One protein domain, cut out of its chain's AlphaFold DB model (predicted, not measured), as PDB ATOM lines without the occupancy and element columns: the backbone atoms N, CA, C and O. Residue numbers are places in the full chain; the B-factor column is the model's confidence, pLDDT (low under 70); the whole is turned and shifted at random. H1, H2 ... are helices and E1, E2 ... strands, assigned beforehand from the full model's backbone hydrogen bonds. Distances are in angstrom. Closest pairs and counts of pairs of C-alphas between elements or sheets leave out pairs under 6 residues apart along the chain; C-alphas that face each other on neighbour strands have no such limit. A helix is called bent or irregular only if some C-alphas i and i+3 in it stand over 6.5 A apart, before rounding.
ATOM      1  N   ALA A   4     260.102 215.458 198.556       92.44
ATOM      2  CA  ALA A   4     259.368 215.565 199.806       92.44
ATOM      3  C   ALA A   4     257.878 215.313 199.561       92.44
ATOM      4  O   ALA A   4     257.258 215.991 198.739       92.44
ATOM      5  N   ARG A   5     257.288 214.360 200.285       92.56
ATOM      6  CA  ARG A   5     255.857 214.057 200.210       92.56
ATOM      7  C   ARG A   5     255.154 214.500 201.484       92.56
ATOM      8  O   ARG A   5     255.511 214.066 202.578       92.56
ATOM      9  N   ILE A   6     254.139 215.343 201.331       92.06
ATOM     10  CA  ILE A   6     253.269 215.791 202.416       92.06
ATOM     11  C   ILE A   6     251.964 215.009 202.325       92.06
ATOM     12  O   ILE A   6     251.231 215.119 201.344       92.06
ATOM     13  N   ILE A   7     251.678 214.221 203.353       90.50
ATOM     14  CA  ILE A   7     250.472 213.412 203.479       90.50
ATOM     15  C   ILE A   7     249.519 214.155 204.418       90.50
ATOM     16  O   ILE A   7     249.784 214.236 205.618       90.50
ATOM     17  N   THR A   8     248.431 214.709 203.883       90.00
ATOM     18  CA  THR A   8     247.500 215.580 204.625       90.00
ATOM     19  C   THR A   8     246.042 215.320 204.247       90.00
ATOM     20  O   THR A   8     245.751 214.942 203.113       90.00
ATOM     21  N   ARG A   9     245.116 215.563 205.184       86.31
ATOM     22  CA  ARG A   9     243.675 215.679 204.877       86.31
ATOM     23  C   ARG A   9     243.263 217.092 204.443       86.31
ATOM     24  O   ARG A   9     242.248 217.246 203.774       86.31
ATOM     25  N   SER A  10     244.055 218.101 204.798       82.38
ATOM     26  CA  SER A  10     243.800 219.512 204.513       82.38
ATOM     27  C   SER A  10     244.897 220.072 203.612       82.38
ATOM     28  O   SER A  10     246.074 220.125 203.978       82.38
ATOM     29  N   VAL A  11     244.523 220.448 202.386       81.50
ATOM     30  CA  VAL A  11     245.487 220.930 201.386       81.50
ATOM     31  C   VAL A  11     246.004 222.322 201.754       81.50
ATOM     32  O   VAL A  11     247.214 222.526 201.697       81.50
ATOM     33  N   GLY A  12     245.128 223.235 202.191       82.44
ATOM     34  CA  GLY A  12     245.486 224.625 202.515       82.44
ATOM     35  C   GLY A  12     246.554 224.729 203.605       82.44
ATOM     36  O   GLY A  12     247.563 225.407 203.427       82.44
ATOM     37  N   GLU A  13     246.393 223.955 204.678       77.50
ATOM     38  CA  GLU A  13     247.388 223.775 205.745       77.50
ATOM     39  C   GLU A  13     248.765 223.332 205.221       77.50
ATOM     40  O   GLU A  13     249.806 223.814 205.664       77.50
ATOM     41  N   SER A  14     248.802 222.440 204.230       87.06
ATOM     42  CA  SER A  14     250.072 221.962 203.675       87.06
ATOM     43  C   SER A  14     250.781 222.966 202.762       87.06
ATOM     44  O   SER A  14     251.962 222.772 202.472       87.06
ATOM     45  N   GLU A  15     250.113 224.025 202.289       89.44
ATOM     46  CA  GLU A  15     250.684 224.922 201.276       89.44
ATOM     47  C   GLU A  15     251.887 225.718 201.783       89.44
ATOM     48  O   GLU A  15     252.846 225.922 201.033       89.44
ATOM     49  N   GLU A  16     251.863 226.163 203.040       87.81
ATOM     50  CA  GLU A  16     252.966 226.919 203.636       87.81
ATOM     51  C   GLU A  16     254.206 226.042 203.834       87.81
ATOM     52  O   GLU A  16     255.295 226.387 203.368       87.81
ATOM     53  N   LEU A  17     254.019 224.848 204.398       87.94
ATOM     54  CA  LEU A  17     255.081 223.855 204.551       87.94
ATOM     55  C   LEU A  17     255.621 223.393 203.182       87.94
ATOM     56  O   LEU A  17     256.833 223.265 202.993       87.94
ATOM     57  N   ALA A  18     254.754 223.241 202.177       91.12
ATOM     58  CA  ALA A  18     255.164 222.956 200.804       91.12
ATOM     59  C   ALA A  18     255.964 224.108 200.171       91.12
ATOM     60  O   ALA A  18     256.901 223.864 199.405       91.12
ATOM     61  N   ARG A  19     255.621 225.364 200.474       92.00
ATOM     62  CA  ARG A  19     256.356 226.555 200.019       92.00
ATOM     63  C   ARG A  19     257.751 226.608 200.639       92.00
ATOM     64  O   ARG A  19     258.716 226.841 199.913       92.00
ATOM     65  N   GLU A  20     257.870 226.327 201.936       90.81
ATOM     66  CA  GLU A  20     259.162 226.294 202.627       90.81
ATOM     67  C   GLU A  20     260.069 225.169 202.098       90.81
ATOM     68  O   GLU A  20     261.241 225.401 201.794       90.81
ATOM     69  N   LEU A  21     259.535 223.960 201.906       91.88
ATOM     70  CA  LEU A  21     260.296 222.841 201.343       91.88
ATOM     71  C   LEU A  21     260.767 223.114 199.906       91.88
ATOM     72  O   LEU A  21     261.927 222.840 199.584       91.88
ATOM     73  N   ARG A  22     259.927 223.728 199.062       93.56
ATOM     74  CA  ARG A  22     260.334 224.177 197.715       93.56
ATOM     75  C   ARG A  22     261.439 225.233 197.781       93.56
ATOM     76  O   ARG A  22     262.405 225.134 197.030       93.56
ATOM     77  N   ALA A  23     261.355 226.192 198.709       92.94
ATOM     78  CA  ALA A  23     262.407 227.191 198.926       92.94
ATOM     79  C   ALA A  23     263.739 226.567 199.394       92.94
ATOM     80  O   ALA A  23     264.810 227.066 199.050       92.94
ATOM     81  N   ARG A  24     263.685 225.438 200.115       92.25
ATOM     82  CA  ARG A  24     264.851 224.620 200.502       92.25
ATOM     83  C   ARG A  24     265.346 223.672 199.391       92.25
ATOM     84  O   ARG A  24     266.302 222.935 199.618       92.25
ATOM     85  N   GLY A  25     264.739 223.690 198.199       92.00
ATOM     86  CA  GLY A  25     265.181 222.928 197.023       92.00
ATOM     87  C   GLY A  25     264.568 221.531 196.854       92.00
ATOM     88  O   GLY A  25     265.057 220.761 196.024       92.00
ATOM     89  N   TYR A  26     263.511 221.195 197.601       93.38
ATOM     90  CA  TYR A  26     262.784 219.931 197.442       93.38
ATOM     91  C   TYR A  26     261.717 220.021 196.344       93.38
ATOM     92  O   TYR A  26     261.028 221.034 196.195       93.38
ATOM     93  N   THR A  27     261.528 218.928 195.608       94.31
ATOM     94  CA  THR A  27     260.318 218.715 194.804       94.31
ATOM     95  C   THR A  27     259.221 218.234 195.750       94.31
ATOM     96  O   THR A  27     259.429 217.247 196.447       94.31
ATOM     97  N   VAL A  28     258.085 218.938 195.817       92.56
ATOM     98  CA  VAL A  28     257.043 218.671 196.827       92.56
ATOM     99  C   VAL A  28     255.758 218.134 196.209       92.56
ATOM    100  O   VAL A  28     255.098 218.855 195.454       92.56
ATOM    101  N   GLU A  29     255.388 216.919 196.611       92.12
ATOM    102  CA  GLU A  29     254.104 216.259 196.339       92.12
ATOM    103  C   GLU A  29     253.178 216.387 197.559       92.12
ATOM    104  O   GLU A  29     253.548 215.965 198.653       92.12
ATOM    105  N   THR A  30     251.963 216.915 197.385       91.06
ATOM    106  CA  THR A  30     250.906 216.862 198.414       91.06
ATOM    107  C   THR A  30     249.929 215.746 198.055       91.06
ATOM    108  O   THR A  30     249.435 215.709 196.928       91.06
ATOM    109  N   VAL A  31     249.657 214.833 198.989       90.75
ATOM    110  CA  VAL A  31     248.889 213.599 198.755       90.75
ATOM    111  C   VAL A  31     247.911 213.347 199.913       90.75
ATOM    112  O   VAL A  31     248.210 213.658 201.065       90.75
ATOM    113  N   SER A  32     246.742 212.770 199.623       86.56
ATOM    114  CA  SER A  32     245.788 212.321 200.651       86.56
ATOM    115  C   SER A  32     246.329 211.099 201.421       86.56
ATOM    116  O   SER A  32     246.970 210.244 200.805       86.56
ATOM    117  N   PRO A  33     246.047 210.935 202.732       82.44
ATOM    118  CA  PRO A  33     246.381 209.720 203.488       82.44
ATOM    119  C   PRO A  33     245.765 208.425 202.938       82.44
ATOM    120  O   PRO A  33     246.201 207.346 203.325       82.44
ATOM    121  N   GLU A  34     244.787 208.512 202.037       80.75
ATOM    122  CA  GLU A  34     244.176 207.359 201.361       80.75
ATOM    123  C   GLU A  34     244.938 206.929 200.094       80.75
ATOM    124  O   GLU A  34     244.732 205.828 199.592       80.75
ATOM    125  N   GLN A  35     245.834 207.780 199.579       76.56
ATOM    126  CA  GLN A  35     246.525 207.595 198.297       76.56
ATOM    127  C   GLN A  35     248.053 207.535 198.471       76.56
ATOM    128  O   GLN A  35     248.816 208.028 197.640       76.56
ATOM    129  N   ILE A  36     248.518 206.951 199.580       74.75
ATOM    130  CA  ILE A  36     249.947 206.819 199.886       74.75
ATOM    131  C   ILE A  36     250.606 205.919 198.832       74.75
ATOM    132  O   ILE A  36     250.312 204.730 198.744       74.75
ATOM    133  N   SER A  37     251.506 206.495 198.034       68.50
ATOM    134  CA  SER A  37     252.302 205.752 197.054       68.50
ATOM    135  C   SER A  37     253.311 204.842 197.755       68.50
ATOM    136  O   SER A  37     254.008 205.280 198.668       68.50
ATOM    137  N   GLU A  38     253.438 203.600 197.285       69.50
ATOM    138  CA  GLU A  38     254.405 202.615 197.802       69.50
ATOM    139  C   GLU A  38     255.873 202.991 197.517       69.50
ATOM    140  O   GLU A  38     256.790 202.383 198.066       69.50
ATOM    141  N   ILE A  39     256.115 203.993 196.662       73.62
ATOM    142  CA  ILE A  39     257.455 204.506 196.358       73.62
ATOM    143  C   ILE A  39     257.880 205.468 197.480       73.62
ATOM    144  O   ILE A  39     257.301 206.558 197.559       73.62
ATOM    145  N   PRO A  40     258.889 205.138 198.310       70.50
ATOM    146  CA  PRO A  40     259.309 205.994 199.417       70.50
ATOM    147  C   PRO A  40     259.931 207.300 198.904       70.50
ATOM    148  O   PRO A  40     260.780 207.278 198.011       70.50
ATOM    149  N   ALA A  41     259.529 208.435 199.480       82.19
ATOM    150  CA  ALA A  41     260.196 209.717 199.240       82.19
ATOM    151  C   ALA A  41     261.462 209.883 200.115       82.19
ATOM    152  O   ALA A  41     261.651 209.164 201.099       82.19
ATOM    153  N   ASP A  42     262.326 210.854 199.793       86.19
ATOM    154  CA  ASP A  42     263.498 211.181 200.628       86.19
ATOM    155  C   ASP A  42     263.076 211.748 201.998       86.19
ATOM    156  O   ASP A  42     263.744 211.537 203.018       86.19
ATOM    157  N   LEU A  43     261.947 212.466 202.003       86.25
ATOM    158  CA  LEU A  43     261.319 213.097 203.158       86.25
ATOM    159  C   LEU A  43     259.802 212.862 203.105       86.25
ATOM    160  O   LEU A  43     259.138 213.329 202.181       86.25
ATOM    161  N   GLU A  44     259.239 212.179 204.100       89.00
ATOM    162  CA  GLU A  44     257.784 212.004 204.226       89.00
ATOM    163  C   GLU A  44     257.266 212.698 205.482       89.00
ATOM    164  O   GLU A  44     257.780 212.489 206.584       89.00
ATOM    165  N   ILE A  45     256.250 213.544 205.318       88.81
ATOM    166  CA  ILE A  45     255.674 214.361 206.388       88.81
ATOM    167  C   ILE A  45     254.181 214.077 206.459       88.81
ATOM    168  O   ILE A  45     253.463 214.302 205.486       88.81
ATOM    169  N   LYS A  46     253.701 213.601 207.606       88.50
ATOM    170  CA  LYS A  46     252.273 213.385 207.866       88.50
ATOM    171  C   LYS A  46     251.737 214.558 208.683       88.50
ATOM    172  O   LYS A  46     252.149 214.749 209.826       88.50
ATOM    173  N   LEU A  47     250.826 215.321 208.080       86.94
ATOM    174  CA  LEU A  47     250.063 216.397 208.713       86.94
ATOM    175  C   LEU A  47     248.663 215.864 209.035       86.94
ATOM    176  O   LEU A  47     247.859 215.608 208.135       86.94
ATOM    177  N   GLN A  48     248.395 215.622 210.317       81.88
ATOM    178  CA  GLN A  48     247.096 215.161 210.804       81.88
ATOM    179  C   GLN A  48     246.848 215.708 212.210       81.88
ATOM    180  O   GLN A  48     247.609 215.399 213.123       81.88
ATOM    181  N   GLU A  49     245.729 216.403 212.420       80.94
ATOM    182  CA  GLU A  49     245.222 216.634 213.776       80.94
ATOM    183  C   GLU A  49     244.908 215.253 214.390       80.94
ATOM    184  O   GLU A  49     244.142 214.460 213.817       80.94
ATOM    185  N   CYS A  50     245.556 214.930 215.505       75.31
ATOM    186  CA  CYS A  50     245.366 213.702 216.271       75.31
ATOM    187  C   CYS A  50     245.798 213.932 217.722       75.31
ATOM    188  O   CYS A  50     246.597 214.826 217.992       75.31
ATOM    189  N   SER A  51     245.261 213.147 218.659       83.38
ATOM    190  CA  SER A  51     245.671 213.253 220.062       83.38
ATOM    191  C   SER A  51     247.137 212.813 220.245       83.38
ATOM    192  O   SER A  51     247.620 211.964 219.489       83.38
ATOM    193  N   PRO A  52     247.863 213.313 221.266       78.75
ATOM    194  CA  PRO A  52     249.263 212.932 221.485       78.75
ATOM    195  C   PRO A  52     249.439 211.424 221.751       78.75
ATOM    196  O   PRO A  52     250.480 210.846 221.439       78.75
ATOM    197  N   GLU A  53     248.413 210.753 222.288       82.56
ATOM    198  CA  GLU A  53     248.411 209.294 222.450       82.56
ATOM    199  C   GLU A  53     248.318 208.577 221.092       82.56
ATOM    200  O   GLU A  53     249.087 207.651 220.827       82.56
ATOM    201  N   GLU A  54     247.444 209.036 220.191       82.19
ATOM    202  CA  GLU A  54     247.354 208.516 218.822       82.19
ATOM    203  C   GLU A  54     248.622 208.775 218.008       82.19
ATOM    204  O   GLU A  54     249.036 207.894 217.253       82.19
ATOM    205  N   ALA A  55     249.249 209.947 218.148       79.88
ATOM    206  CA  ALA A  55     250.497 210.278 217.462       79.88
ATOM    207  C   ALA A  55     251.615 209.289 217.839       79.88
ATOM    208  O   ALA A  55     252.288 208.735 216.962       79.88
ATOM    209  N   LEU A  56     251.752 208.982 219.134       81.38
ATOM    210  CA  LEU A  56     252.701 207.987 219.641       81.38
ATOM    211  C   LEU A  56     252.372 206.560 219.176       81.38
ATOM    212  O   LEU A  56     253.282 205.820 218.792       81.38
ATOM    213  N   ILE A  57     251.093 206.171 219.161       83.81
ATOM    214  CA  ILE A  57     250.663 204.857 218.653       83.81
ATOM    215  C   ILE A  57     250.968 204.737 217.153       83.81
ATOM    216  O   ILE A  57     251.561 203.745 216.732       83.81
ATOM    217  N   LYS A  58     250.636 205.754 216.346       79.69
ATOM    218  CA  LYS A  58     250.930 205.794 214.902       79.69
ATOM    219  C   LYS A  58     252.432 205.722 214.626       79.69
ATOM    220  O   LYS A  58     252.835 204.978 213.737       79.69
ATOM    221  N   ALA A  59     253.257 206.432 215.397       78.62
ATOM    222  CA  ALA A  59     254.714 206.350 215.292       78.62
ATOM    223  C   ALA A  59     255.246 204.944 215.632       78.62
ATOM    224  O   ALA A  59     256.133 204.449 214.944       78.62
ATOM    225  N   GLY A  60     254.668 204.274 216.636       75.94
ATOM    226  CA  GLY A  60     255.007 202.893 217.006       75.94
ATOM    227  C   GLY A  60     254.497 201.806 216.047       75.94
ATOM    228  O   GLY A  60     254.897 200.651 216.183       75.94
ATOM    229  N   LEU A  61     253.628 202.151 215.090       78.12
ATOM    230  CA  LEU A  61     253.169 201.262 214.012       78.12
ATOM    231  C   LEU A  61     254.034 201.354 212.745       78.12
ATOM    232  O   LEU A  61     253.844 200.560 211.822       78.12
ATOM    233  N   VAL A  62     254.968 202.306 212.674       72.25
ATOM    234  CA  VAL A  62     255.910 202.403 211.554       72.25
ATOM    235  C   VAL A  62     256.912 201.249 211.669       72.25
ATOM    236  O   VAL A  62     257.540 201.106 212.717       72.25
ATOM    237  N   PRO A  63     257.060 200.394 210.640       68.50
ATOM    238  CA  PRO A  63     257.959 199.251 210.719       68.50
ATOM    239  C   PRO A  63     259.423 199.700 210.828       68.50
ATOM    240  O   PRO A  63     259.842 200.613 210.121       68.50
ATOM    241  N   ASP A  64     260.224 198.971 211.615       63.06
ATOM    242  CA  ASP A  64     261.694 199.116 211.734       63.06
ATOM    243  C   ASP A  64     262.458 198.787 210.416       63.06
ATOM    244  O   ASP A  64     263.650 198.466 210.418       63.06
ATOM    245  N   SER A  65     261.774 198.776 209.268       59.03
ATOM    246  CA  SER A  65     262.340 198.459 207.962       59.03
ATOM    247  C   SER A  65     263.051 199.676 207.367       59.03
ATOM    248  O   SER A  65     262.400 200.605 206.889       59.03
ATOM    249  N   ASN A  66     264.383 199.586 207.311       51.94
ATOM    250  CA  ASN A  66     265.338 200.612 206.870       51.94
ATOM    251  C   ASN A  66     265.494 201.791 207.849       51.94
ATOM    252  O   ASN A  66     264.703 201.960 208.771       51.94
ATOM    253  N   ASP A  67     266.568 202.573 207.667       61.91
ATOM    254  CA  ASP A  67     267.054 203.630 208.575       61.91
ATOM    255  C   ASP A  67     266.138 204.879 208.639       61.91
ATOM    256  O   ASP A  67     266.566 206.004 208.367       61.91
ATOM    257  N   LEU A  68     264.863 204.680 208.979       66.31
ATOM    258  CA  LEU A  68     263.824 205.700 209.075       66.31
ATOM    259  C   LEU A  68     263.814 206.322 210.476       66.31
ATOM    260  O   LEU A  68     263.366 205.717 211.450       66.31
ATOM    261  N   CYS A  69     264.261 207.571 210.583       69.25
ATOM    262  CA  CYS A  69     264.090 208.347 211.810       69.25
ATOM    263  C   CYS A  69     262.668 208.916 211.872       69.25
ATOM    264  O   CYS A  69     262.291 209.669 210.978       69.25
ATOM    265  N   VAL A  70     261.910 208.602 212.928       77.44
ATOM    266  CA  VAL A  70     260.580 209.178 213.194       77.44
ATOM    267  C   VAL A  70     260.712 210.350 214.167       77.44
ATOM    268  O   VAL A  70     261.198 210.171 215.285       77.44
ATOM    269  N   PHE A  71     260.261 211.536 213.767       77.81
ATOM    270  CA  PHE A  71     260.157 212.715 214.633       77.81
ATOM    271  C   PHE A  71     258.694 213.131 214.767       77.81
ATOM    272  O   PHE A  71     257.975 213.088 213.777       77.81
ATOM    273  N   ILE A  72     258.274 213.562 215.957       79.25
ATOM    274  CA  ILE A  72     256.941 214.129 216.220       79.25
ATOM    275  C   ILE A  72     257.144 215.562 216.727       79.25
ATOM    276  O   ILE A  72     257.967 215.773 217.623       79.25
ATOM    277  N   ALA A  73     256.451 216.536 216.137       77.69
ATOM    278  CA  ALA A  73     256.595 217.959 216.430       77.69
ATOM    279  C   ALA A  73     255.217 218.638 216.615       77.69
ATOM    280  O   ALA A  73     254.454 218.692 215.650       77.69
ATOM    281  N   PRO A  74     254.905 219.187 217.804       68.56
ATOM    282  CA  PRO A  74     253.608 219.807 218.068       68.56
ATOM    283  C   PRO A  74     253.481 221.219 217.475       68.56
ATOM    284  O   PRO A  74     254.351 222.065 217.683       68.56
ATOM    285  N   GLY A  75     252.334 221.485 216.845       65.25
ATOM    286  CA  GLY A  75     251.754 222.808 216.594       65.25
ATOM    287  C   GLY A  75     252.412 223.629 215.484       65.25
ATOM    288  O   GLY A  75     253.256 224.476 215.766       65.25
ATOM    289  N   VAL A  76     251.970 223.444 214.234       56.72
ATOM    290  CA  VAL A  76     252.510 224.187 213.071       56.72
ATOM    291  C   VAL A  76     251.488 225.125 212.406       56.72
ATOM    292  O   VAL A  76     251.910 226.057 211.730       56.72
ATOM    293  N   LEU A  77     250.171 224.929 212.588       52.94
ATOM    294  CA  LEU A  77     249.160 225.493 211.670       52.94
ATOM    295  C   LEU A  77     247.992 226.267 212.312       52.94
ATOM    296  O   LEU A  77     247.053 226.654 211.619       52.94
ATOM    297  N   SER A  78     248.061 226.598 213.603       45.22
ATOM    298  CA  SER A  78     247.110 227.551 214.193       45.22
ATOM    299  C   SER A  78     247.432 228.988 213.759       45.22
ATOM    300  O   SER A  78     248.524 229.488 214.033       45.22
ATOM    301  N   GLU A  79     246.462 229.645 213.117       41.75
ATOM    302  CA  GLU A  79     246.568 230.966 212.479       41.75
ATOM    303  C   GLU A  79     247.364 232.024 213.267       41.75
ATOM    304  O   GLU A  79     247.285 232.136 214.494       41.75
ATOM    305  N   SER A  80     248.088 232.857 212.511       45.41
ATOM    306  CA  SER A  80     249.021 233.894 212.959       45.41
ATOM    307  C   SER A  80     248.600 234.652 214.226       45.41
ATOM    308  O   SER A  80     247.924 235.684 214.172       45.41
ATOM    309  N   ASP A 434     249.970 217.265 216.067       41.94
ATOM    310  CA  ASP A 434     251.331 216.718 215.970       41.94
ATOM    311  C   ASP A 434     251.741 216.405 214.514       41.94
ATOM    312  O   ASP A 434     251.141 215.573 213.830       41.94
ATOM    313  N   VAL A 435     252.827 217.029 214.047       47.81
ATOM    314  CA  VAL A 435     253.446 216.777 212.736       47.81
ATOM    315  C   VAL A 435     254.474 215.657 212.847       47.81
ATOM    316  O   VAL A 435     255.445 215.780 213.597       47.81
ATOM    317  N   VAL A 436     254.318 214.588 212.060       45.19
ATOM    318  CA  VAL A 436     255.290 213.481 212.029       45.19
ATOM    319  C   VAL A 436     256.192 213.589 210.799       45.19
ATOM    320  O   VAL A 436     255.699 213.608 209.671       45.19
ATOM    321  N   VAL A 437     257.510 213.643 211.007       44.88
ATOM    322  CA  VAL A 437     258.533 213.806 209.958       44.88
ATOM    323  C   VAL A 437     259.435 212.572 209.892       44.88
ATOM    324  O   VAL A 437     260.019 212.175 210.902       44.88
ATOM    325  N   HIS A 438     259.596 212.013 208.692       41.44
ATOM    326  CA  HIS A 438     260.473 210.881 208.394       41.44
ATOM    327  C   HIS A 438     261.592 211.272 207.427       41.44
ATOM    328  O   HIS A 438     261.322 211.817 206.360       41.44
ATOM    329  N   TYR A 439     262.837 210.928 207.762       37.09
ATOM    330  CA  TYR A 439     263.994 211.095 206.871       37.09
ATOM    331  C   TYR A 439     264.539 209.741 206.417       37.09
ATOM    332  O   TYR A 439     264.845 208.895 207.260       37.09
ATOM    333  N   SER A 440     264.745 209.575 205.107       36.56
ATOM    334  CA  SER A 440     265.505 208.459 204.532       36.56
ATOM    335  C   SER A 440     266.965 208.864 204.308       36.56
ATOM    336  O   SER A 440     267.268 209.827 203.606       36.56
ATOM    337  N   LYS A 441     267.911 208.133 204.909       38.62
ATOM    338  CA  LYS A 441     269.341 208.483 204.880       38.62
ATOM    339  C   LYS A 441     270.127 207.739 203.788       38.62
ATOM    340  O   LYS A 441     271.156 207.139 204.088       38.62
TER     341      LYS A 441
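AT A GLANCE: This is residues 4 to 80 and 434 to 441 of the 459 residues of an uncharacterized protein of Acidobacteria bacterium (UniProt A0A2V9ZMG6). A twisted five-stranded sheet is the middle layer of three, with H1 over E2 and E1 on one face and H2 over E5 on the other. The printed part has 85 residues, with two named helices and five named strands in the order E1 H1 E2 E3 H2 E4 E5, class mixed, helices and strands. The mixed sheet runs E2 E1 E3 E5 E4. The whole is compact, radius of gyration of the C-alphas 12.6 A, spanning 34 by 28 by 22 A.

IN THESE COORDINATES: E1, residues 4 to 8, begins at C-alpha 4 (259.368, 215.565, 199.806). H1, residues 11 to 23, is 18.2 A long and only just irregular: C-alphas 13 and 16 are 6.7 A apart. E2 is residues 27 to 31, E3 residues 43 to 48 at 16.3 A, and H2 residues 52 to 60 at 12.4 A. E4, residues 68 to 74, is 19.6 A long; E5, residues 434 to 440, is 20.0 A long and ends at C-alpha 440 (265.505, 208.459, 204.532).

HOW THE PARTS SIT: E1 is parallel to E2, N 6 to O 29 at 2.8 A, and to E3, N 5 to O 43 at 2.8 A. E5 is antiparallel to E3, N 438 to O 44 at 2.8 A, and to E4, N 73 to O 435 at 2.8 A. E1, H1, E2 form a strand-helix-strand unit, two parallel neighbour strands with a helix between, its crossover right-handed. E3, H2, E4 form a split unit, E5 between its strands, also right-handed. H1's height over the sheet is 8.7 A, its closest C-alphas to E2 those of Ala 18 and Val 28, 6.1 A. H2's height is 9.4 A, its closest C-alphas to E5 those of Ala 55 and Asp 434, 6.7 A. Each helix runs along the strands. Every O i to N i+4 pair is within hydrogen-bond range in H2, 7 of 9 in H1.

THE WHOLE: The farthest C-alphas, of Ser 65 and Ser 80, are 38.2 A apart. Residues 81 to 433 are not printed; C-alphas 80 and 434 are 17.6 A apart. The link from E2 to E3 is long. Mean pLDDT of the printed part is 76.0, and of E5 42.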